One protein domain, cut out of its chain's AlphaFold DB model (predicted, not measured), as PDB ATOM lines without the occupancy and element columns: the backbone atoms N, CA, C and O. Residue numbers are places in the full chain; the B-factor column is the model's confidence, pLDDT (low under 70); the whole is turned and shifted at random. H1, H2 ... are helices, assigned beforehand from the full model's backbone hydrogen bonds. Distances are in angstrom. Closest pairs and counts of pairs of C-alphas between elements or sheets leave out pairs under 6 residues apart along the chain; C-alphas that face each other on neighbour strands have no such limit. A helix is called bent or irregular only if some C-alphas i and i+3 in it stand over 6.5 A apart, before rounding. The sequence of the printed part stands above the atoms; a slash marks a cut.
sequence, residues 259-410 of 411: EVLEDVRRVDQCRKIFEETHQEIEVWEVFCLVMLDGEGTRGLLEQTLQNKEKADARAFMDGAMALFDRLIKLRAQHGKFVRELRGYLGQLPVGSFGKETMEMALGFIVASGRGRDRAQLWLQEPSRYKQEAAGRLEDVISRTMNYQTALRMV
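This is residues 259 to 410 of the 411 residues of an uncharacterized protein of Planctomycetes bacterium (UniProt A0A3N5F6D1). Two helices side by side, H2 and H5, make the middle of an elongated body; the helical hairpin of H3 and H4a lies toward one end, with H4a packed on H2, while H4b, H6 and residues 386 to 393 of H7 gather at the other. H7 then crosses H5 and reaches H1, which packs on H2. The 152 printed residues hold seven named helices, H1 to H7 in order, and no named strand: all helix. The whole is compact, with a radius of gyration of the C-alphas of 16.3 A, and spans 54 by 35 by 26 A.

Start with H1, residues 259 to 275, which touches H2, residues 283 to 293, at C-alphas 267 and 287, their closest, 5.7 A apart. Next, H4, residues 313 to 345, was assigned as one helix by its hydrogen bonds but is bent, C-alphas 333 and 336 being 7.8 A apart; its arms are H4a, to 333, and H4b, from 336. H3, residues 295 to 309, and H4a form a hairpin, closest at C-alphas 307 and 316, 5.0 A. H4a touches H2 with residues 326 to 331 alone, closest at C-alphas 327 and 285, 6.5 A. H5, residues 355 to 367, touches H2 at a shallow tilt of 23 degrees, the same way; C-alphas 284 and 363 come closest, 4.1 A. H6, residues 369 to 380, touches H4b with residues 375 to 379 alone, closest at C-alphas 379 and 341, 6.9 A. H7, residues 386 to 410, touches H5 with residues 393 to 401 alone, closest at C-alphas 397 and 361, 5.6 A. Every O i to N i+4 pair is within hydrogen-bond range but in H1, 12 of 13, and H3, 10 of 11.

Find C-alpha 259 at (-16.236, 16.287, -36.974); H1 runs 24.4 A from there. H4a covers 30.3 A, and H7 36.5 A to C-alpha 410 at (-17.925, 10.994, -24.595).

C-alphas 311 and 384 are farthest apart, 54.5 A. The printed part has no cut and no long link; residues 277 to 278 are under 70 in pLDDT.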
ATOM      1  N   GLU A 259     -17.024  15.051 -36.848       93.50
ATOM      2  CA  GLU A 259     -16.236  16.287 -36.974       93.50
ATOM      3  C   GLU A 259     -16.932  17.465 -36.284       93.50
ATOM      4  O   GLU A 259     -16.317  18.229 -35.546       93.50
ATOM      5  N   VAL A 260     -18.252  17.571 -36.467       94.88
ATOM      6  CA  VAL A 260     -19.056  18.611 -35.811       94.88
ATOM      7  C   VAL A 260     -19.126  18.369 -34.304       94.88
ATOM      8  O   VAL A 260     -19.153  19.326 -33.538       94.88
ATOM      9  N   LEU A 261     -19.145  17.109 -33.859       95.94
ATOM     10  CA  LEU A 261     -19.103  16.780 -32.434       95.94
ATOM     11  C   LEU A 261     -17.782  17.229 -31.797       95.94
ATOM     12  O   LEU A 261     -17.805  17.817 -30.717       95.94
ATOM     13  N   GLU A 262     -16.658  17.028 -32.484       95.25
ATOM     14  CA  GLU A 262     -15.357  17.540 -32.046       95.25
ATOM     15  C   GLU A 262     -15.321  19.073 -32.017       95.25
ATOM     16  O   GLU A 262     -14.802  19.666 -31.073       95.25
ATOM     17  N   ASP A 263     -15.933  19.752 -32.988       95.75
ATOM     18  CA  ASP A 263     -16.058  21.211 -32.939       95.75
ATOM     19  C   ASP A 263     -16.930  21.681 -31.762       95.75
ATOM     20  O   ASP A 263     -16.565  22.627 -31.067       95.75
ATOM     21  N   VAL A 264     -18.030  20.985 -31.450       95.69
ATOM     22  CA  VAL A 264     -18.846  21.263 -30.253       95.69
ATOM     23  C   VAL A 264     -18.041  21.045 -28.963       95.69
ATOM     24  O   VAL A 264     -18.148  21.840 -28.029       95.69
ATOM     25  N   ARG A 265     -17.187  20.016 -28.910       96.38
ATOM     26  CA  ARG A 265     -16.262  19.793 -27.788       96.38
ATOM     27  C   ARG A 265     -15.261  20.943 -27.652       96.38
ATOM     28  O   ARG A 265     -15.046  21.435 -26.545       96.38
ATOM     29  N   ARG A 266     -14.690  21.412 -28.765       96.31
ATOM     30  CA  ARG A 266     -13.793  22.580 -28.792       96.31
ATOM     31  C   ARG A 266     -14.487  23.851 -28.318       96.31
ATOM     32  O   ARG A 266     -13.862  24.661 -27.640       96.31
ATOM     33  N   VAL A 267     -15.777  24.021 -28.613       95.94
ATOM     34  CA  VAL A 267     -16.567  25.145 -28.088       95.94
ATOM     35  C   VAL A 267     -16.609  25.123 -26.559       95.94
ATOM     36  O   VAL A 267     -16.360  26.155 -25.937       95.94
ATOM     37  N   ASP A 268     -16.853  23.965 -25.943       94.94
ATOM     38  CA  ASP A 268     -16.833  23.819 -24.479       94.94
ATOM     39  C   ASP A 268     -15.438  24.098 -23.890       94.94
ATOM     40  O   ASP A 268     -15.293  24.868 -22.938       94.94
ATOM     41  N   GLN A 269     -14.384  23.556 -24.505       95.19
ATOM     42  CA  GLN A 269     -13.001  23.804 -24.081       95.19
ATOM     43  C   GLN A 269     -12.612  25.283 -24.183       95.19
ATOM     44  O   GLN A 269     -12.015  25.834 -23.261       95.19
ATOM     45  N   CYS A 270     -12.974  25.944 -25.281       95.38
ATOM     46  CA  CYS A 270     -12.702  27.361 -25.482       95.38
ATOM     47  C   CYS A 270     -13.469  28.217 -24.465       95.38
ATOM     48  O   CYS A 270     -12.896  29.130 -23.880       95.38
ATOM     49  N   ARG A 271     -14.723  27.876 -24.137       94.69
ATOM     50  CA  ARG A 271     -15.458  28.550 -23.051       94.69
ATOM     51  C   ARG A 271     -14.770  28.393 -21.696       94.69
ATOM     52  O   ARG A 271     -14.666  29.377 -20.970       94.69
ATOM     53  N   LYS A 272     -14.246  27.206 -21.381       93.81
ATOM     54  CA  LYS A 272     -13.490  26.946 -20.142       93.81
ATOM     55  C   LYS A 272     -12.203  27.765 -20.028       93.81
ATOM     56  O   LYS A 272     -11.794  28.079 -18.917       93.81
ATOM     57  N   ILE A 273     -11.573  28.147 -21.144       93.06
ATOM     58  CA  ILE A 273     -10.433  29.086 -21.121       93.06
ATOM     59  C   ILE A 273     -10.862  30.436 -20.537       93.06
ATOM     60  O   ILE A 273     -10.109  31.050 -19.786       93.06
ATOM     61  N   PHE A 274     -12.079  30.879 -20.844       92.06
ATOM     62  CA  PHE A 274     -12.577  32.195 -20.454       92.06
ATOM     63  C   PHE A 274     -13.476  32.196 -19.212       92.06
ATOM     64  O   PHE A 274     -13.764  33.274 -18.691       92.06
ATOM     65  N   GLU A 275     -13.888  31.037 -18.696       86.12
ATOM     66  CA  GLU A 275     -14.739  30.918 -17.501       86.12
ATOM     67  C   GLU A 275     -14.138  31.653 -16.288       86.12
ATOM     68  O   GLU A 275     -14.835  32.367 -15.568       86.12
ATOM     69  N   GLU A 276     -12.815  31.579 -16.132       73.69
ATOM     70  CA  GLU A 276     -12.067  32.247 -15.060       73.69
ATOM     71  C   GLU A 276     -11.917  33.769 -15.275       73.69
ATOM     72  O   GLU A 276     -11.644  34.519 -14.335       73.69
ATOM     73  N   THR A 277     -12.115  34.253 -16.507       63.34
ATOM     74  CA  THR A 277     -11.899  35.664 -16.878       63.34
ATOM     75  C   THR A 277     -13.108  36.559 -16.596       63.34
ATOM     76  O   THR A 277     -13.024  37.774 -16.775       63.34
ATOM     77  N   HIS A 278     -14.235  35.981 -16.151       65.38
ATOM     78  CA  HIS A 278     -15.534  36.657 -15.986       65.38
ATOM     79  C   HIS A 278     -15.995  37.450 -17.223       65.38
ATOM     80  O   HIS A 278     -16.864  38.318 -17.126       65.38
ATOM     81  N   GLN A 279     -15.419  37.178 -18.393       72.69
ATOM     82  CA  GLN A 279     -15.884  37.751 -19.640       72.69
ATOM     83  C   GLN A 279     -17.177  37.040 -20.023       72.69
ATOM     84  O   GLN A 279     -17.223  35.815 -20.133       72.69
ATOM     85  N   GLU A 280     -18.241  37.812 -20.233       81.62
ATOM     86  CA  GLU A 280     -19.481  37.285 -20.791       81.62
ATOM     87  C   GLU A 280     -19.252  36.970 -22.272       81.62
ATOM     88  O   GLU A 280     -19.441  37.814 -23.150       81.62
ATOM     89  N   ILE A 281     -18.769  35.759 -22.533       92.62
ATOM     90  CA  ILE A 281     -18.654  35.207 -23.877       92.62
ATOM     91  C   ILE A 281     -19.876  34.330 -24.107       92.62
ATOM     92  O   ILE A 281     -20.120  33.355 -23.388       92.62
ATOM     93  N   GLU A 282     -20.673  34.702 -25.101       94.94
ATOM     94  CA  GLU A 282     -21.880  33.961 -25.435       94.94
ATOM     95  C   GLU A 282     -21.517  32.699 -26.236       94.94
ATOM     96  O   GLU A 282     -20.550  32.676 -27.001       94.94
ATOM     97  N   VAL A 283     -22.301  31.625 -26.083       96.44
ATOM     98  CA  VAL A 283     -21.984  30.329 -26.714       96.44
ATOM     99  C   VAL A 283     -21.926  30.450 -28.236       96.44
ATOM    100  O   VAL A 283     -21.037  29.864 -28.850       96.44
ATOM    101  N   TRP A 284     -22.807  31.253 -28.848       97.00
ATOM    102  CA  TRP A 284     -22.802  31.466 -30.298       97.00
ATOM    103  C   TRP A 284     -21.490  32.079 -30.804       97.00
ATOM    104  O   TRP A 284     -21.092  31.777 -31.927       97.00
ATOM    105  N   GLU A 285     -20.811  32.910 -30.003       96.31
ATOM    106  CA  GLU A 285     -19.578  33.594 -30.410       96.31
ATOM    107  C   GLU A 285     -18.454  32.581 -30.579       96.31
ATOM    108  O   GLU A 285     -17.816  32.522 -31.629       96.31
ATOM    109  N   VAL A 286     -18.275  31.728 -29.569       96.56
ATOM    110  CA  VAL A 286     -17.288  30.643 -29.595       96.56
ATOM    111  C   VAL A 286     -17.643  29.624 -30.670       96.56
ATOM    112  O   VAL A 286     -16.771  29.164 -31.404       96.56
ATOM    113  N   PHE A 287     -18.930  29.310 -30.811       95.69
ATOM    114  CA  PHE A 287     -19.416  28.398 -31.838       95.69
ATOM    115  C   PHE A 287     -19.069  28.890 -33.243       95.69
ATOM    116  O   PHE A 287     -18.499  28.151 -34.046       95.69
ATOM    117  N   CYS A 288     -19.367  30.155 -33.536       95.88
ATOM    118  CA  CYS A 288     -19.041  30.761 -34.819       95.88
ATOM    119  C   CYS A 288     -17.528  30.878 -35.012       95.88
ATOM    120  O   CYS A 288     -17.056  30.646 -36.118       95.88
ATOM    121  N   LEU A 289     -16.763  31.180 -33.961       95.81
ATOM    122  CA  LEU A 289     -15.307  31.269 -34.043       95.81
ATOM    123  C   LEU A 289     -14.680  29.939 -34.490       95.81
ATOM    124  O   LEU A 289     -13.856  29.926 -35.402       95.81
ATOM    125  N   VAL A 290     -15.095  28.825 -33.878       96.19
ATOM    126  CA  VAL A 290     -14.587  27.483 -34.213       96.19
ATOM    127  C   VAL A 290     -15.031  27.060 -35.616       96.19
ATOM    128  O   VAL A 290     -14.232  26.526 -36.383       96.19
ATOM    129  N   MET A 291     -16.286  27.329 -35.977       94.06
ATOM    130  CA  MET A 291     -16.890  26.805 -37.207       94.06
ATOM    131  C   MET A 291     -16.634  27.665 -38.458       94.06
ATOM    132  O   MET A 291     -16.657  27.129 -39.563       94.06
ATOM    133  N   LEU A 292     -16.426  28.983 -38.323       91.00
ATOM    134  CA  LEU A 292     -16.192  29.893 -39.458       91.00
ATOM    135  C   LEU A 292     -14.716  30.029 -39.814       91.00
ATOM    136  O   LEU A 292     -14.366  29.985 -40.988       91.00
ATOM    137  N   ASP A 293     -13.873  30.227 -38.802       83.81
ATOM    138  CA  ASP A 293     -12.439  30.485 -38.986       83.81
ATOM    139  C   ASP A 293     -11.645  29.168 -39.128       83.81
ATOM    140  O   ASP A 293     -10.499  29.149 -39.577       83.81
ATOM    141  N   GLY A 294     -12.280  28.037 -38.789       85.25
ATOM    142  CA  GLY A 294     -11.819  26.691 -39.110       85.25
ATOM    143  C   GLY A 294     -10.477  26.336 -38.471       85.25
ATOM    144  O   GLY A 294     -10.271  26.507 -37.267       85.25
ATOM    145  N   GLU A 295      -9.554  25.807 -39.281       91.94
ATOM    146  CA  GLU A 295      -8.261  25.264 -38.832       91.94
ATOM    147  C   GLU A 295      -7.417  26.273 -38.048       91.94
ATOM    148  O   GLU A 295      -6.806  25.907 -37.045       91.94
ATOM    149  N   GLY A 296      -7.431  27.549 -38.444       94.94
ATOM    150  CA  GLY A 296      -6.637  28.581 -37.782       94.94
ATOM    151  C   GLY A 296      -7.058  28.831 -36.334       94.94
ATOM    152  O   GLY A 296      -6.218  29.170 -35.502       94.94
ATOM    153  N   THR A 297      -8.350  28.702 -36.017       95.31
ATOM    154  CA  THR A 297      -8.847  28.783 -34.632       95.31
ATOM    155  C   THR A 297      -8.612  27.474 -33.899       95.31
ATOM    156  O   THR A 297      -8.186  27.507 -32.747       95.31
ATOM    157  N   ARG A 298      -8.856  26.326 -34.548       96.06
ATOM    158  CA  ARG A 298      -8.654  25.005 -33.932       96.06
ATOM    159  C   ARG A 298      -7.206  24.821 -33.471       96.06
ATOM    160  O   ARG A 298      -6.992  24.480 -32.315       96.06
ATOM    161  N   GLY A 299      -6.232  25.145 -34.324       97.06
ATOM    162  CA  GLY A 299      -4.811  25.057 -33.980       97.06
ATOM    163  C   GLY A 299      -4.408  26.006 -32.849       97.06
ATOM    164  O   GLY A 299      -3.704  25.599 -31.928       97.06
ATOM    165  N   LEU A 300      -4.906  27.249 -32.863       97.50
ATOM    166  CA  LEU A 300      -4.649  28.209 -31.784       97.50
ATOM    167  C   LEU A 300      -5.244  27.734 -30.449       97.50
ATOM    168  O   LEU A 300      -4.590  27.835 -29.413       97.50
ATOM    169  N   LEU A 301      -6.468  27.198 -30.469       97.25
ATOM    170  CA  LEU A 301      -7.127  26.645 -29.289       97.25
ATOM    171  C   LEU A 301      -6.351  25.450 -28.726       97.25
ATOM    172  O   LEU A 301      -6.062  25.422 -27.533       97.25
ATOM    173  N   GLU A 302      -5.980  24.494 -29.578       97.44
ATOM    174  CA  GLU A 302      -5.206  23.315 -29.182       97.44
ATOM    175  C   GLU A 302      -3.844  23.712 -28.597       97.44
ATOM    176  O   GLU A 302      -3.484  23.243 -27.518       97.44
ATOM    177  N   GLN A 303      -3.126  24.644 -29.233       97.75
ATOM    178  CA  GLN A 303      -1.870  25.181 -28.703       97.75
ATOM    179  C   GLN A 303      -2.069  25.859 -27.340       97.75
ATOM    180  O   GLN A 303      -1.278  25.652 -26.419       97.75
ATOM    181  N   THR A 304      -3.137  26.645 -27.190       95.94
ATOM    182  CA  THR A 304      -3.454  27.335 -25.932       95.94
ATOM    183  C   THR A 304      -3.718  26.329 -24.811       95.94
ATOM    184  O   THR A 304      -3.151  26.448 -23.726       95.94
ATOM    185  N   LEU A 305      -4.515  25.290 -25.071       95.31
ATOM    186  CA  LEU A 305      -4.794  24.229 -24.098       95.31
ATOM    187  C   LEU A 305      -3.527  23.450 -23.717       95.31
ATOM    188  O   LEU A 305      -3.292  23.223 -22.533       95.31
ATOM    189  N   GLN A 306      -2.662  23.125 -24.683       97.06
ATOM    190  CA  GLN A 306      -1.373  22.481 -24.403       97.06
ATOM    191  C   GLN A 306      -0.459  23.351 -23.529       97.06
ATOM    192  O   GLN A 306       0.230  22.833 -22.651       97.06
ATOM    193  N   ASN A 307      -0.445  24.671 -23.736       95.00
ATOM    194  CA  ASN A 307       0.316  25.590 -22.884       95.00
ATOM    195  C   ASN A 307      -0.241  25.621 -21.449       95.00
ATOM    196  O   ASN A 307       0.542  25.669 -20.501       95.00
ATOM    197  N   LYS A 308      -1.572  25.510 -21.279       93.06
ATOM    198  CA  LYS A 308      -2.214  25.359 -19.959       93.06
ATOM    199  C   LYS A 308      -1.747  24.082 -19.257       93.06
ATOM    200  O   LYS A 308      -1.357  24.139 -18.095       93.06
ATOM    201  N   GLU A 309      -1.739  22.950 -19.960       94.50
ATOM    202  CA  GLU A 309      -1.285  21.656 -19.420       94.50
ATOM    203  C   GLU A 309       0.197  21.668 -19.021       94.50
ATOM    204  O   GLU A 309       0.573  21.087 -18.003       94.50
ATOM    205  N   LYS A 310       1.039  22.376 -19.781       95.62
ATOM    206  CA  LYS A 310       2.473  22.553 -19.491       95.62
ATOM    207  C   LYS A 310       2.766  23.584 -18.396       95.62
ATOM    208  O   LYS A 310       3.935  23.810 -18.094       95.62
ATOM    209  N   ALA A 311       1.738  24.215 -17.824       93.31
ATOM    210  CA  ALA A 311       1.857  25.329 -16.884       93.31
ATOM    211  C   ALA A 311       2.680  26.523 -17.421       93.31
ATOM    212  O   ALA A 311       3.252  27.290 -16.644       93.31
ATOM    213  N   ASP A 312       2.715  26.721 -18.745       91.94
ATOM    214  CA  ASP A 312       3.316  27.908 -19.361       91.94
ATOM    215  C   ASP A 312       2.297  29.052 -19.359       91.94
ATOM    216  O   ASP A 312       1.544  29.268 -20.314       91.94
ATOM    217  N   ALA A 313       2.256  29.778 -18.240       86.12
ATOM    218  CA  ALA A 313       1.287  30.846 -18.021       86.12
ATOM    219  C   ALA A 313       1.373  31.950 -19.086       86.12
ATOM    220  O   ALA A 313       0.345  32.474 -19.503       86.12
ATOM    221  N   ARG A 314       2.578  32.296 -19.555       86.31
ATOM    222  CA  ARG A 314       2.750  33.378 -20.531       86.31
ATOM    223  C   ARG A 314       2.203  32.965 -21.894       86.31
ATOM    224  O   ARG A 314       1.371  33.676 -22.449       86.31
ATOM    225  N   ALA A 315       2.615  31.803 -22.397       90.56
ATOM    226  CA  ALA A 315       2.171  31.332 -23.704       90.56
ATOM    227  C   ALA A 315       0.676  30.963 -23.721       90.56
ATOM    228  O   ALA A 315       0.004  31.135 -24.739       90.56
ATOM    229  N   PHE A 316       0.133  30.476 -22.598       90.75
ATOM    230  CA  PHE A 316      -1.310  30.296 -22.431       90.75
ATOM    231  C   PHE A 316      -2.053  31.628 -22.574       90.75
ATOM    232  O   PHE A 316      -3.028  31.716 -23.318       90.75
ATOM    233  N   MET A 317      -1.571  32.672 -21.900       82.62
ATOM    234  CA  MET A 317      -2.215  33.981 -21.914       82.62
ATOM    235  C   MET A 317      -2.139  34.660 -23.279       82.62
ATOM    236  O   MET A 317      -3.147  35.199 -23.731       82.62
ATOM    237  N   ASP A 318      -1.002  34.571 -23.970       85.62
ATOM    238  CA  ASP A 318      -0.864  35.078 -25.341       85.62
ATOM    239  C   ASP A 318      -1.862  34.385 -26.291       85.62
ATOM    240  O   ASP A 318      -2.533  35.041 -27.094       85.62
ATOM    241  N   GLY A 319      -2.036  33.064 -26.152       93.44
ATOM    242  CA  GLY A 319      -3.022  32.292 -26.914       93.44
ATOM    243  C   GLY A 319      -4.473  32.673 -26.598       93.44
ATOM    244  O   GLY A 319      -5.274  32.902 -27.509       93.44
ATOM    245  N   ALA A 320      -4.809  32.821 -25.313       93.06
ATOM    246  CA  ALA A 320      -6.137  33.244 -24.867       93.06
ATOM    247  C   ALA A 320      -6.485  34.664 -25.350       93.06
ATOM    248  O   ALA A 320      -7.601  34.899 -25.818       93.06
ATOM    249  N   MET A 321      -5.529  35.598 -25.305       87.25
ATOM    250  CA  MET A 321      -5.695  36.955 -25.838       87.25
ATOM    251  C   MET A 321      -5.914  36.943 -27.352       87.25
ATOM    252  O   MET A 321      -6.824  37.607 -27.845       87.25
ATOM    253  N   ALA A 322      -5.159  36.127 -28.091       93.06
ATOM    254  CA  ALA A 322      -5.350  35.980 -29.530       93.06
ATOM    255  C   ALA A 322      -6.737  35.406 -29.884       93.06
ATOM    256  O   ALA A 322      -7.363  35.861 -30.846       93.06
ATOM    257  N   LEU A 323      -7.253  34.442 -29.109       95.38
ATOM    258  CA  LEU A 323      -8.628  33.943 -29.253       95.38
ATOM    259  C   LEU A 323      -9.657  35.046 -28.953       95.38
ATOM    260  O   LEU A 323     -10.620  35.213 -29.705       95.38
ATOM    261  N   PHE A 324      -9.438  35.836 -27.900       94.06
ATOM    262  CA  PHE A 324     -10.325  36.937 -27.522       94.06
ATOM    263  C   PHE A 324     -10.381  38.045 -28.582       94.06
ATOM    264  O   PHE A 324     -11.468  38.498 -28.944       94.06
ATOM    265  N   ASP A 325      -9.245  38.428 -29.164       89.06
ATOM    266  CA  ASP A 325      -9.193  39.402 -30.258       89.06
ATOM    267  C   ASP A 325     -10.009  38.945 -31.474       89.06
ATOM    268  O   ASP A 325     -10.674  39.752 -32.137       89.06
ATOM    269  N   ARG A 326     -10.014  37.637 -31.769       95.38
ATOM    270  CA  ARG A 326     -10.868  37.079 -32.827       95.38
ATOM    271  C   ARG A 326     -12.347  37.131 -32.452       95.38
ATOM    272  O   ARG A 326     -13.158  37.484 -33.308       95.38
ATOM    273  N   LEU A 327     -12.704  36.872 -31.193       94.62
ATOM    274  CA  LEU A 327     -14.080  37.043 -30.709       94.62
ATOM    275  C   LEU A 327     -14.553  38.498 -30.832       94.62
ATOM    276  O   LEU A 327     -15.679  38.731 -31.268       94.62
ATOM    277  N   ILE A 328     -13.702  39.488 -30.532       89.62
ATOM    278  CA  ILE A 328     -14.034  40.911 -30.724       89.62
ATOM    279  C   ILE A 328     -14.347  41.201 -32.196       89.62
ATOM    280  O   ILE A 328     -15.364  41.834 -32.494       89.62
ATOM    281  N   LYS A 329     -13.508  40.722 -33.122       91.12
ATOM    282  CA  LYS A 329     -13.729  40.892 -34.570       91.12
ATOM    283  C   LYS A 329     -15.032  40.230 -35.015       91.12
ATOM    284  O   LYS A 329     -15.823  40.853 -35.720       91.12
ATOM    285  N   LEU A 330     -15.291  39.010 -34.547       94.44
ATOM    286  CA  LEU A 330     -16.513  38.263 -34.840       94.44
ATOM    287  C   LEU A 330     -17.760  38.995 -34.325       94.44
ATOM    288  O   LEU A 330     -18.745  39.140 -35.049       94.44
ATOM    289  N   ARG A 331     -17.700  39.544 -33.107       93.94
ATOM    290  CA  ARG A 331     -18.769  40.362 -32.523       93.94
ATOM    291  C   ARG A 331     -18.995  41.653 -33.306       93.94
ATOM    292  O   ARG A 331     -20.144  42.038 -33.507       93.94
ATOM    293  N   ALA A 332     -17.935  42.314 -33.768       89.38
ATOM    294  CA  ALA A 332     -18.056  43.508 -34.602       89.38
ATOM    295  C   ALA A 332     -18.731  43.199 -35.952       89.38
ATOM    296  O   ALA A 332     -19.551  43.986 -36.418       89.38
ATOM    297  N   GLN A 333     -18.434  42.040 -36.544       93.56
ATOM    298  CA  GLN A 333     -18.994  41.612 -37.830       93.56
ATOM    299  C   GLN A 333     -20.445  41.122 -37.722       93.56
ATOM    300  O   GLN A 333     -21.277  41.469 -38.558       93.56
ATOM    301  N   HIS A 334     -20.765  40.327 -36.699       94.88
ATOM    302  CA  HIS A 334     -22.035  39.597 -36.625       94.88
ATOM    303  C   HIS A 334     -22.936  40.000 -35.452       94.88
ATOM    304  O   HIS A 334     -24.121  39.678 -35.462       94.88
ATOM    305  N   GLY A 335     -22.438  40.736 -34.457       93.94
ATOM    306  CA  GLY A 335     -23.159  40.983 -33.203       93.94
ATOM    307  C   GLY A 335     -24.485  41.730 -33.372       93.94
ATOM    308  O   GLY A 335     -25.455  41.414 -32.681       93.94
ATOM    309  N   LYS A 336     -24.569  42.683 -34.313       94.44
ATOM    310  CA  LYS A 336     -25.840  43.356 -34.636       94.44
ATOM    311  C   LYS A 336     -26.849  42.371 -35.236       94.44
ATOM    312  O   LYS A 336     -27.964  42.269 -34.733       94.44
ATOM    313  N   PHE A 337     -26.427  41.620 -36.252       97.06
ATOM    314  CA  PHE A 337     -27.254  40.622 -36.930       97.06
ATOM    315  C   PHE A 337     -27.776  39.553 -35.962       97.06
ATOM    316  O   PHE A 337     -28.969  39.265 -35.951       97.06
ATOM    317  N   VAL A 338     -26.916  39.013 -35.093       97.62
ATOM    318  CA  VAL A 338     -27.319  37.993 -34.112       97.62
ATOM    319  C   VAL A 338     -28.307  38.544 -33.090       97.62
ATOM    320  O   VAL A 338     -29.242  37.841 -32.723       97.62
ATOM    321  N   ARG A 339     -28.166  39.804 -32.661       97.38
ATOM    322  CA  ARG A 339     -29.123  40.432 -31.741       97.38
ATOM    323  C   ARG A 339     -30.510  40.577 -32.368       97.38
ATOM    324  O   ARG A 339     -31.502  40.265 -31.713       97.38
ATOM    325  N   GLU A 340     -30.576  41.030 -33.619       97.56
ATOM    326  CA  GLU A 340     -31.828  41.139 -34.380       97.56
ATOM    327  C   GLU A 340     -32.451  39.755 -34.606       97.56
ATOM    328  O   GLU A 340     -33.635  39.556 -34.323       97.56
ATOM    329  N   LEU A 341     -31.636  38.771 -35.002       98.00
ATOM    330  CA  LEU A 341     -32.057  37.382 -35.173       98.00
ATOM    331  C   LEU A 341     -32.597  36.779 -33.876       98.00
ATOM    332  O   LEU A 341     -33.690  36.223 -33.876       98.00
ATOM    333  N   ARG A 342     -31.883  36.929 -32.757       97.38
ATOM    334  CA  ARG A 342     -32.314  36.457 -31.433       97.38
ATOM    335  C   ARG A 342     -33.658  37.074 -31.036       97.38
ATOM    336  O   ARG A 342     -34.533  36.356 -30.558       97.38
ATOM    337  N   GLY A 343     -33.839  38.376 -31.271       96.50
ATOM    338  CA  GLY A 343     -35.100  39.076 -31.011       96.50
ATOM    339  C   GLY A 343     -36.266  38.545 -31.849       96.50
ATOM    340  O   GLY A 343     -37.349  38.338 -31.310       96.50
ATOM    341  N   TYR A 344     -36.039  38.280 -33.138       97.75
ATOM    342  CA  TYR A 344     -37.046  37.699 -34.028       97.75
ATOM    343  C   TYR A 344     -37.391  36.252 -33.658       97.75
ATOM    344  O   TYR A 344     -38.564  35.922 -33.482       97.75
ATOM    345  N   LEU A 345     -36.381  35.391 -33.484       96.12
ATOM    346  CA  LEU A 345     -36.581  33.978 -33.153       96.12
ATOM    347  C   LEU A 345     -37.283  33.798 -31.800       96.12
ATOM    348  O   LEU A 345     -38.095  32.889 -31.658       96.12
ATOM    349  N   GLY A 346     -37.042  34.692 -30.835       93.88
ATOM    350  CA  GLY A 346     -37.729  34.684 -29.540       93.88
ATOM    351  C   GLY A 346     -39.231  34.996 -29.599       93.88
ATOM    352  O   GLY A 346     -39.927  34.785 -28.610       93.88
ATOM    353  N   GLN A 347     -39.744  35.489 -30.732       95.62
ATOM    354  CA  GLN A 347     -41.175  35.750 -30.955       95.62
ATOM    355  C   GLN A 347     -41.877  34.613 -31.713       95.62
ATOM    356  O   GLN A 347     -43.094  34.661 -31.929       95.62
ATOM    357  N   LEU A 348     -41.122  33.620 -32.186       94.94
ATOM    358  CA  LEU A 348     -41.689  32.486 -32.898       94.94
ATOM    359  C   LEU A 348     -42.399  31.551 -31.912       94.94
ATOM    360  O   LEU A 348     -41.945  31.399 -30.779       94.94
ATOM    361  N   PRO A 349     -43.498  30.896 -32.326       91.06
ATOM    362  CA  PRO A 349     -44.242  29.957 -31.490       91.06
ATOM    363  C   PRO A 349     -43.536  28.593 -31.411       91.06
ATOM    364  O   PRO A 349     -44.173  27.554 -31.540       91.06
ATOM    365  N   VAL A 350     -42.216  28.603 -31.246       84.81
ATOM    366  CA  VAL A 350     -41.432  27.413 -30.924       84.81
ATOM    367  C   VAL A 350     -41.430  27.273 -29.401       84.81
ATOM    368  O   VAL A 350     -41.510  28.277 -28.694       84.81
ATOM    369  N   GLY A 351     -41.412  26.049 -28.873       86.31
ATOM    370  CA  GLY A 351     -41.459  25.809 -27.424       86.31
ATOM    371  C   GLY A 351     -40.386  26.568 -26.620       86.31
ATOM    372  O   GLY A 351     -39.472  27.184 -27.164       86.31
ATOM    373  N   SER A 352     -40.470  26.523 -25.290       88.81
ATOM    374  CA  SER A 352     -39.413  27.089 -24.448       88.81
ATOM    375  C   SER A 352     -38.218  26.137 -24.376       88.81
ATOM    376  O   SER A 352     -38.339  24.972 -23.998       88.81
ATOM    377  N   PHE A 353     -37.038  26.649 -24.717       93.31
ATOM    378  CA  PHE A 353     -35.785  25.902 -24.665       93.31
ATOM    379  C   PHE A 353     -34.785  26.596 -23.740       93.31
ATOM    380  O   PHE A 353     -34.844  27.809 -23.528       93.31
ATOM    381  N   GLY A 354     -33.858  25.821 -23.175       92.69
ATOM    382  CA  GLY A 354     -32.806  26.361 -22.318       92.69
ATOM    383  C   GLY A 354     -31.937  27.381 -23.058       92.69
ATOM    384  O   GLY A 354     -31.678  27.230 -24.255       92.69
ATOM    385  N   LYS A 355     -31.450  28.401 -22.332       93.19
ATOM    386  CA  LYS A 355     -30.601  29.472 -22.888       93.19
ATOM    387  C   LYS A 355     -29.442  28.899 -23.706       93.19
ATOM    388  O   LYS A 355     -29.228  29.310 -24.834       93.19
ATOM    389  N   GLU A 356     -28.731  27.915 -23.167       93.81
ATOM    390  CA  GLU A 356     -27.574  27.309 -23.832       93.81
ATOM    391  C   GLU A 356     -27.930  26.596 -25.144       93.81
ATOM    392  O   GLU A 356     -27.252  26.795 -26.149       93.81
ATOM    393  N   THR A 357     -29.025  25.828 -25.173       96.19
ATOM    394  CA  THR A 357     -29.515  25.173 -26.398       96.19
ATOM    395  C   THR A 357     -29.882  26.205 -27.465       96.19
ATOM    396  O   THR A 357     -29.531  26.026 -28.629       96.19
ATOM    397  N   MET A 358     -30.523  27.312 -27.078       96.50
ATOM    398  CA  MET A 358     -30.841  28.402 -28.008       96.50
ATOM    399  C   MET A 358     -29.592  29.107 -28.537       96.50
ATOM    400  O   MET A 358     -29.508  29.389 -29.731       96.50
ATOM    401  N   GLU A 359     -28.600  29.357 -27.685       96.50
ATOM    402  CA  GLU A 359     -27.346  29.994 -28.096       96.50
ATOM    403  C   GLU A 359     -26.518  29.092 -29.031       96.50
ATOM    404  O   GLU A 359     -25.937  29.575 -30.003       96.50
ATOM    405  N   MET A 360     -26.519  27.773 -28.819       96.94
ATOM    406  CA  MET A 360     -25.922  26.822 -29.764       96.94
ATOM    407  C   MET A 360     -26.698  26.743 -31.084       96.94
ATOM    408  O   MET A 360     -26.085  26.718 -32.151       96.94
ATOM    409  N   ALA A 361     -28.034  26.743 -31.040       97.50
ATOM    410  CA  ALA A 361     -28.865  26.752 -32.243       97.50
ATOM    411  C   ALA A 361     -28.625  28.016 -33.087       97.50
ATOM    412  O   ALA A 361     -28.449  27.929 -34.305       97.50
ATOM    413  N   LEU A 362     -28.520  29.182 -32.438       97.38
ATOM    414  CA  LEU A 362     -28.068  30.425 -33.068       97.38
ATOM    415  C   LEU A 362     -26.677  30.252 -33.688       97.38
ATOM    416  O   LEU A 362     -26.491  30.596 -34.853       97.38
ATOM    417  N   GLY A 363     -25.734  29.657 -32.954       96.81
ATOM    418  CA  GLY A 363     -24.402  29.318 -33.457       96.81
ATOM    419  C   GLY A 363     -24.439  28.499 -34.752       96.81
ATOM    420  O   GLY A 363     -23.771  28.860 -35.716       96.81
ATOM    421  N   PHE A 364     -25.268  27.454 -34.836       97.25
ATOM    422  CA  PHE A 364     -25.428  26.649 -36.055       97.25
ATOM    423  C   PHE A 364     -25.978  27.448 -37.243       97.25
ATOM    424  O   PHE A 364     -25.502  27.285 -38.371       97.25
ATOM    425  N   ILE A 365     -26.982  28.298 -37.005       97.56
ATOM    426  CA  ILE A 365     -27.574  29.137 -38.054       97.56
ATOM    427  C   ILE A 365     -26.533  30.133 -38.569       97.56
ATOM    428  O   ILE A 365     -26.342  30.256 -39.779       97.56
ATOM    429  N   VAL A 366     -25.836  30.812 -37.657       96.94
ATOM    430  CA  VAL A 366     -24.889  31.883 -37.980       96.94
ATOM    431  C   VAL A 366     -23.587  31.328 -38.554       96.94
ATOM    432  O   VAL A 366     -23.017  31.954 -39.441       96.94
ATOM    433  N   ALA A 367     -23.130  30.148 -38.138       95.81
ATOM    434  CA  ALA A 367     -21.924  29.527 -38.683       95.81
ATOM    435  C   ALA A 367     -22.105  29.048 -40.138       95.81
ATOM    436  O   ALA A 367     -21.161  29.048 -40.928       95.81
ATOM    437  N   SER A 368     -23.323  28.687 -40.549       95.50
ATOM    438  CA  SER A 368     -23.593  28.242 -41.920       95.50
ATOM    439  C   SER A 368     -23.866  29.417 -42.861       95.50
ATOM    440  O   SER A 368     -24.773  30.200 -42.606       95.50
ATOM    441  N   GLY A 369     -23.175  29.492 -44.007       95.00
ATOM    442  CA  GLY A 369     -23.469  30.501 -45.043       95.00
ATOM    443  C   GLY A 369     -24.940  30.492 -45.473       95.00
ATOM    444  O   GLY A 369     -25.629  31.495 -45.339       95.00
ATOM    445  N   ARG A 370     -25.469  29.311 -45.829       96.44
ATOM    446  CA  ARG A 370     -26.898  29.144 -46.155       96.44
ATOM    447  C   ARG A 370     -27.817  29.506 -44.985       96.44
ATOM    448  O   ARG A 370     -28.920  29.988 -45.209       96.44
ATOM    449  N   GLY A 371     -27.397  29.223 -43.749       96.88
ATOM    450  CA  GLY A 371     -28.148  29.590 -42.547       96.88
ATOM    451  C   GLY A 371     -28.271  31.105 -42.397       96.88
ATOM    452  O   GLY A 371     -29.382  31.599 -42.221       96.88
ATOM    453  N   ARG A 372     -27.160  31.835 -42.567       97.12
ATOM    454  CA  ARG A 372     -27.131  33.304 -42.566       97.12
ATOM    455  C   ARG A 372     -28.000  33.900 -43.666       97.12
ATOM    456  O   ARG A 372     -28.824  34.754 -43.360       97.12
ATOM    457  N   ASP A 373     -27.875  33.412 -44.899       97.81
ATOM    458  CA  ASP A 373     -28.641  33.930 -46.040       97.81
ATOM    459  C   ASP A 373     -30.156  33.787 -45.810       97.81
ATOM    460  O   ASP A 373     -30.923  34.722 -46.042       97.81
ATOM    461  N   ARG A 374     -30.606  32.632 -45.290       97.88
ATOM    462  CA  ARG A 374     -32.021  32.432 -44.929       97.88
ATOM    463  C   ARG A 374     -32.446  33.319 -43.765       97.88
ATOM    464  O   ARG A 374     -33.482  33.965 -43.856       97.88
ATOM    465  N   ALA A 375     -31.646  33.387 -42.705       98.06
ATOM    466  CA  ALA A 375     -31.940  34.230 -41.552       98.06
ATOM    467  C   ALA A 375     -32.032  35.720 -41.920       98.06
ATOM    468  O   ALA A 375     -32.866  36.436 -41.369       98.06
ATOM    469  N   GLN A 376     -31.256  36.183 -42.900       98.44
ATOM    470  CA  GLN A 376     -31.374  37.540 -43.422       98.44
ATOM    471  C   GLN A 376     -32.726  37.780 -44.111       98.44
ATOM    472  O   GLN A 376     -33.347  38.813 -43.866       98.44
ATOM    473  N   LEU A 377     -33.227  36.821 -44.899       98.31
ATOM    474  CA  LEU A 377     -34.573  36.901 -45.484       98.31
ATOM    475  C   LEU A 377     -35.664  36.917 -44.409       98.31
ATOM    476  O   LEU A 377     -36.634  37.664 -44.530       98.31
ATOM    477  N   TRP A 378     -35.495  36.138 -43.337       98.38
ATOM    478  CA  TRP A 378     -36.432  36.140 -42.212       98.38
ATOM    479  C   TRP A 378     -36.515  37.509 -41.538       98.38
ATOM    480  O   TRP A 378     -37.602  37.947 -41.185       98.38
ATOM    481  N   LEU A 379     -35.386  38.206 -41.393       98.31
ATOM    482  CA  LEU A 379     -35.359  39.546 -40.802       98.31
ATOM    483  C   LEU A 379     -35.897  40.628 -41.744       98.31
ATOM    484  O   LEU A 379     -36.479  41.602 -41.273       98.31
ATOM    485  N   GLN A 380     -35.732  40.465 -43.060       98.25
ATOM    486  CA  GLN A 380     -36.244  41.406 -44.063       98.25
ATOM    487  C   GLN A 380     -37.759  41.285 -44.271       98.25
ATOM    488  O   GLN A 380     -38.441  42.300 -44.392       98.25
ATOM    489  N   GLU A 381     -38.299  40.061 -44.268       98.12
ATOM    490  CA  GLU A 381     -39.734  39.796 -44.432       98.12
ATOM    491  C   GLU A 381     -40.292  38.892 -43.299       98.12
ATOM    492  O   GLU A 381     -40.733  37.763 -43.562       98.12
ATOM    493  N   PRO A 382     -40.334  39.372 -42.033       97.31
ATOM    494  CA  PRO A 382     -40.657  38.560 -40.849       97.31
ATOM    495  C   PRO A 382     -41.985  37.808 -40.923       97.31
ATOM    496  O   PRO A 382     -42.064  36.645 -40.517       97.31
ATOM    497  N   SER A 383     -43.028  38.456 -41.451       97.69
ATOM    498  CA  SER A 383     -44.372  37.878 -41.560       97.69
ATOM    499  C   SER A 383     -44.457  36.791 -42.625       97.69
ATOM    500  O   SER A 383     -45.180  35.815 -42.442       97.69
ATOM    501  N   ARG A 384     -43.711  36.938 -43.727       98.12
ATOM    502  CA  ARG A 384     -43.747  35.996 -44.851       98.12
ATOM    503  C   ARG A 384     -43.060  34.684 -44.500       98.12
ATOM    504  O   ARG A 384     -43.578  33.622 -44.826       98.12
ATOM    505  N   TYR A 385     -41.915  34.758 -43.823       97.81
ATOM    506  CA  TYR A 385     -41.091  33.585 -43.525       97.81
ATOM    507  C   TYR A 385     -41.287  33.021 -42.111       97.81
ATOM    508  O   TYR A 385     -40.553  32.124 -41.709       97.81
ATOM    509  N   LYS A 386     -42.295  33.487 -41.360       97.50
ATOM    510  CA  LYS A 386     -42.529  33.079 -39.962       97.50
ATOM    511  C   LYS A 386     -42.614  31.562 -39.766       97.50
ATOM    512  O   LYS A 386     -41.983  31.029 -38.858       97.50
ATOM    513  N   GLN A 387     -43.398  30.869 -40.596       97.06
ATOM    514  CA  GLN A 387     -43.585  29.415 -40.478       97.06
ATOM    515  C   GLN A 387     -42.310  28.642 -40.824       97.06
ATOM    516  O   GLN A 387     -41.958  27.691 -40.133       97.06
ATOM    517  N   GLU A 388     -41.591  29.077 -41.858       97.38
ATOM    518  CA  GLU A 388     -40.319  28.466 -42.235       97.38
ATOM    519  C   GLU A 388     -39.257  28.661 -41.152       97.38
ATOM    520  O   GLU A 388     -38.563  27.712 -40.800       97.38
ATOM    521  N   ALA A 389     -39.131  29.881 -40.622       97.62
ATOM    522  CA  ALA A 389     -38.181  30.185 -39.564       97.62
ATOM    523  C   ALA A 389     -38.457  29.338 -38.315       97.62
ATOM    524  O   ALA A 389     -37.514  28.820 -37.724       97.62
ATOM    525  N   ALA A 390     -39.733  29.145 -37.955       97.50
ATOM    526  CA  ALA A 390     -40.128  28.295 -36.834       97.50
ATOM    527  C   ALA A 390     -39.742  26.826 -37.070       97.50
ATOM    528  O   ALA A 390     -39.004  26.268 -36.261       97.50
ATOM    529  N   GLY A 391     -40.136  26.236 -38.205       97.12
ATOM    530  CA  GLY A 391     -39.801  24.839 -38.510       97.12
ATOM    531  C   GLY A 391     -38.291  24.603 -38.613       97.12
ATOM    532  O   GLY A 391     -37.759  23.641 -38.068       97.12
ATOM    533  N   ARG A 392     -37.553  25.536 -39.224       97.06
ATOM    534  CA  ARG A 392     -36.094  25.422 -39.326       97.06
ATOM    535  C   ARG A 392     -35.392  25.609 -37.984       97.06
ATOM    536  O   ARG A 392     -34.343  25.008 -37.762       97.06
ATOM    537  N   LEU A 393     -35.930  26.449 -37.104       97.38
ATOM    538  CA  LEU A 393     -35.416  26.596 -35.749       97.38
ATOM    539  C   LEU A 393     -35.633  25.309 -34.942       97.38
ATOM    540  O   LEU A 393     -34.693  24.862 -34.291       97.38
ATOM    541  N   GLU A 394     -36.807  24.681 -35.039       97.19
ATOM    542  CA  GLU A 394     -37.085  23.378 -34.414       97.19
ATOM    543  C   GLU A 394     -36.089  22.305 -34.876       97.19
ATOM    544  O   GLU A 394     -35.447  21.672 -34.035       97.19
ATOM    545  N   ASP A 395     -35.850  22.186 -36.187       96.38
ATOM    546  CA  ASP A 395     -34.866  21.248 -36.746       96.38
ATOM    547  C   ASP A 395     -33.455  21.465 -36.168       96.38
ATOM    548  O   ASP A 395     -32.747  20.519 -35.796       96.38
ATOM    549  N   VAL A 396     -33.017  22.727 -36.085       96.75
ATOM    550  CA  VAL A 396     -31.691  23.081 -35.557       96.75
ATOM    551  C   VAL A 396     -31.608  22.829 -34.050       96.75
ATOM    552  O   VAL A 396     -30.555  22.408 -33.559       96.75
ATOM    553  N   ILE A 397     -32.694  23.032 -33.308       96.94
ATOM    554  CA  ILE A 397     -32.762  22.735 -31.876       96.94
ATOM    555  C   ILE A 397     -32.678  21.227 -31.637       96.94
ATOM    556  O   ILE A 397     -31.846  20.795 -30.838       96.94
ATOM    557  N   SER A 398     -33.443  20.414 -32.372       96.00
ATOM    558  CA  SER A 398     -33.346  18.950 -32.294       96.00
ATOM    559  C   SER A 398     -31.930  18.472 -32.609       96.00
ATOM    560  O   SER A 398     -31.362  17.655 -31.881       96.00
ATOM    561  N   ARG A 399     -31.299  19.044 -33.643       96.00
ATOM    562  CA  ARG A 399     -29.892  18.773 -33.955       96.00
ATOM    563  C   ARG A 399     -28.979  19.141 -32.784       96.00
ATOM    564  O   ARG A 399     -28.139  18.332 -32.404       96.00
ATOM    565  N   THR A 400     -29.146  20.323 -32.201       96.50
ATOM    566  CA  THR A 400     -28.347  20.803 -31.063       96.50
ATOM    567  C   THR A 400     -28.445  19.858 -29.867       96.50
ATOM    568  O   THR A 400     -27.418  19.473 -29.311       96.50
ATOM    569  N   MET A 401     -29.652  19.408 -29.519       96.06
ATOM    570  CA  MET A 401     -29.875  18.451 -28.432       96.06
ATOM    571  C   MET A 401     -29.187  17.102 -28.687       96.06
ATOM    572  O   MET A 401     -28.640  16.509 -27.752       96.06
ATOM    573  N   ASN A 402     -29.140  16.638 -29.941       95.94
ATOM    574  CA  ASN A 402     -28.407  15.422 -30.308       95.94
ATOM    575  C   ASN A 402     -26.898  15.577 -30.064       95.94
ATOM    576  O   ASN A 402     -26.288  14.674 -29.496       95.94
ATOM    577  N   TYR A 403     -26.302  16.725 -30.413       96.56
ATOM    578  CA  TYR A 403     -24.886  16.992 -30.113       96.56
ATOM    579  C   TYR A 403     -24.628  17.150 -28.612       96.56
ATOM    580  O   TYR A 403     -23.653  16.602 -28.113       96.56
ATOM    581  N   GLN A 404     -25.508  17.828 -27.869       94.88
ATOM    582  CA  GLN A 404     -25.394  17.938 -26.406       94.88
ATOM    583  C   GLN A 404     -25.512  16.571 -25.713       94.88
ATOM    584  O   GLN A 404     -24.882  16.324 -24.687       94.88
ATOM    585  N   THR A 405     -26.326  15.668 -26.258       94.94
ATOM    586  CA  THR A 405     -26.445  14.291 -25.762       94.94
ATOM    587  C   THR A 405     -25.202  13.481 -26.093       94.94
ATOM    588  O   THR A 405     -24.632  12.871 -25.197       94.94
ATOM    589  N   ALA A 406     -24.729  13.539 -27.339       94.62
ATOM    590  CA  ALA A 406     -23.505  12.862 -27.749       94.62
ATOM    591  C   ALA A 406     -22.281  13.345 -26.954       94.62
ATOM    592  O   ALA A 406     -21.484  12.522 -26.521       94.62
ATOM    593  N   LEU A 407     -22.159  14.650 -26.685       93.75
ATOM    594  CA  LEU A 407     -21.056  15.203 -25.894       93.75
ATOM    595  C   LEU A 407     -21.024  14.620 -24.473       93.75
ATOM    596  O   LEU A 407     -19.958  14.251 -23.995       93.75
ATOM    597  N   ARG A 408     -22.191  14.461 -23.834       93.62
ATOM    598  CA  ARG A 408     -22.319  13.833 -22.506       93.62
ATOM    599  C   ARG A 408     -21.975  12.341 -22.488       93.62
ATOM    600  O   ARG A 408     -21.727  11.815 -21.417       93.62
ATOM    601  N   MET A 409     -21.995  11.658 -23.635       91.12
ATOM    602  CA  MET A 409     -21.626  10.237 -23.736       91.12
ATOM    603  C   MET A 409     -20.117  10.017 -23.917       91.12
ATOM    604  O   MET A 409     -19.658   8.885 -23.790       91.12
ATOM    605  N   VAL A 410     -19.368  11.063 -24.282       87.12
ATOM    606  CA  VAL A 410     -17.925  10.994 -24.595       87.12
ATOM    607  C   VAL A 410     -17.062  11.647 -23.503       87.12
ATOM    608  O   VAL A 410     -15.849  11.433 -23.475       87.12
TER     609      VAL A 410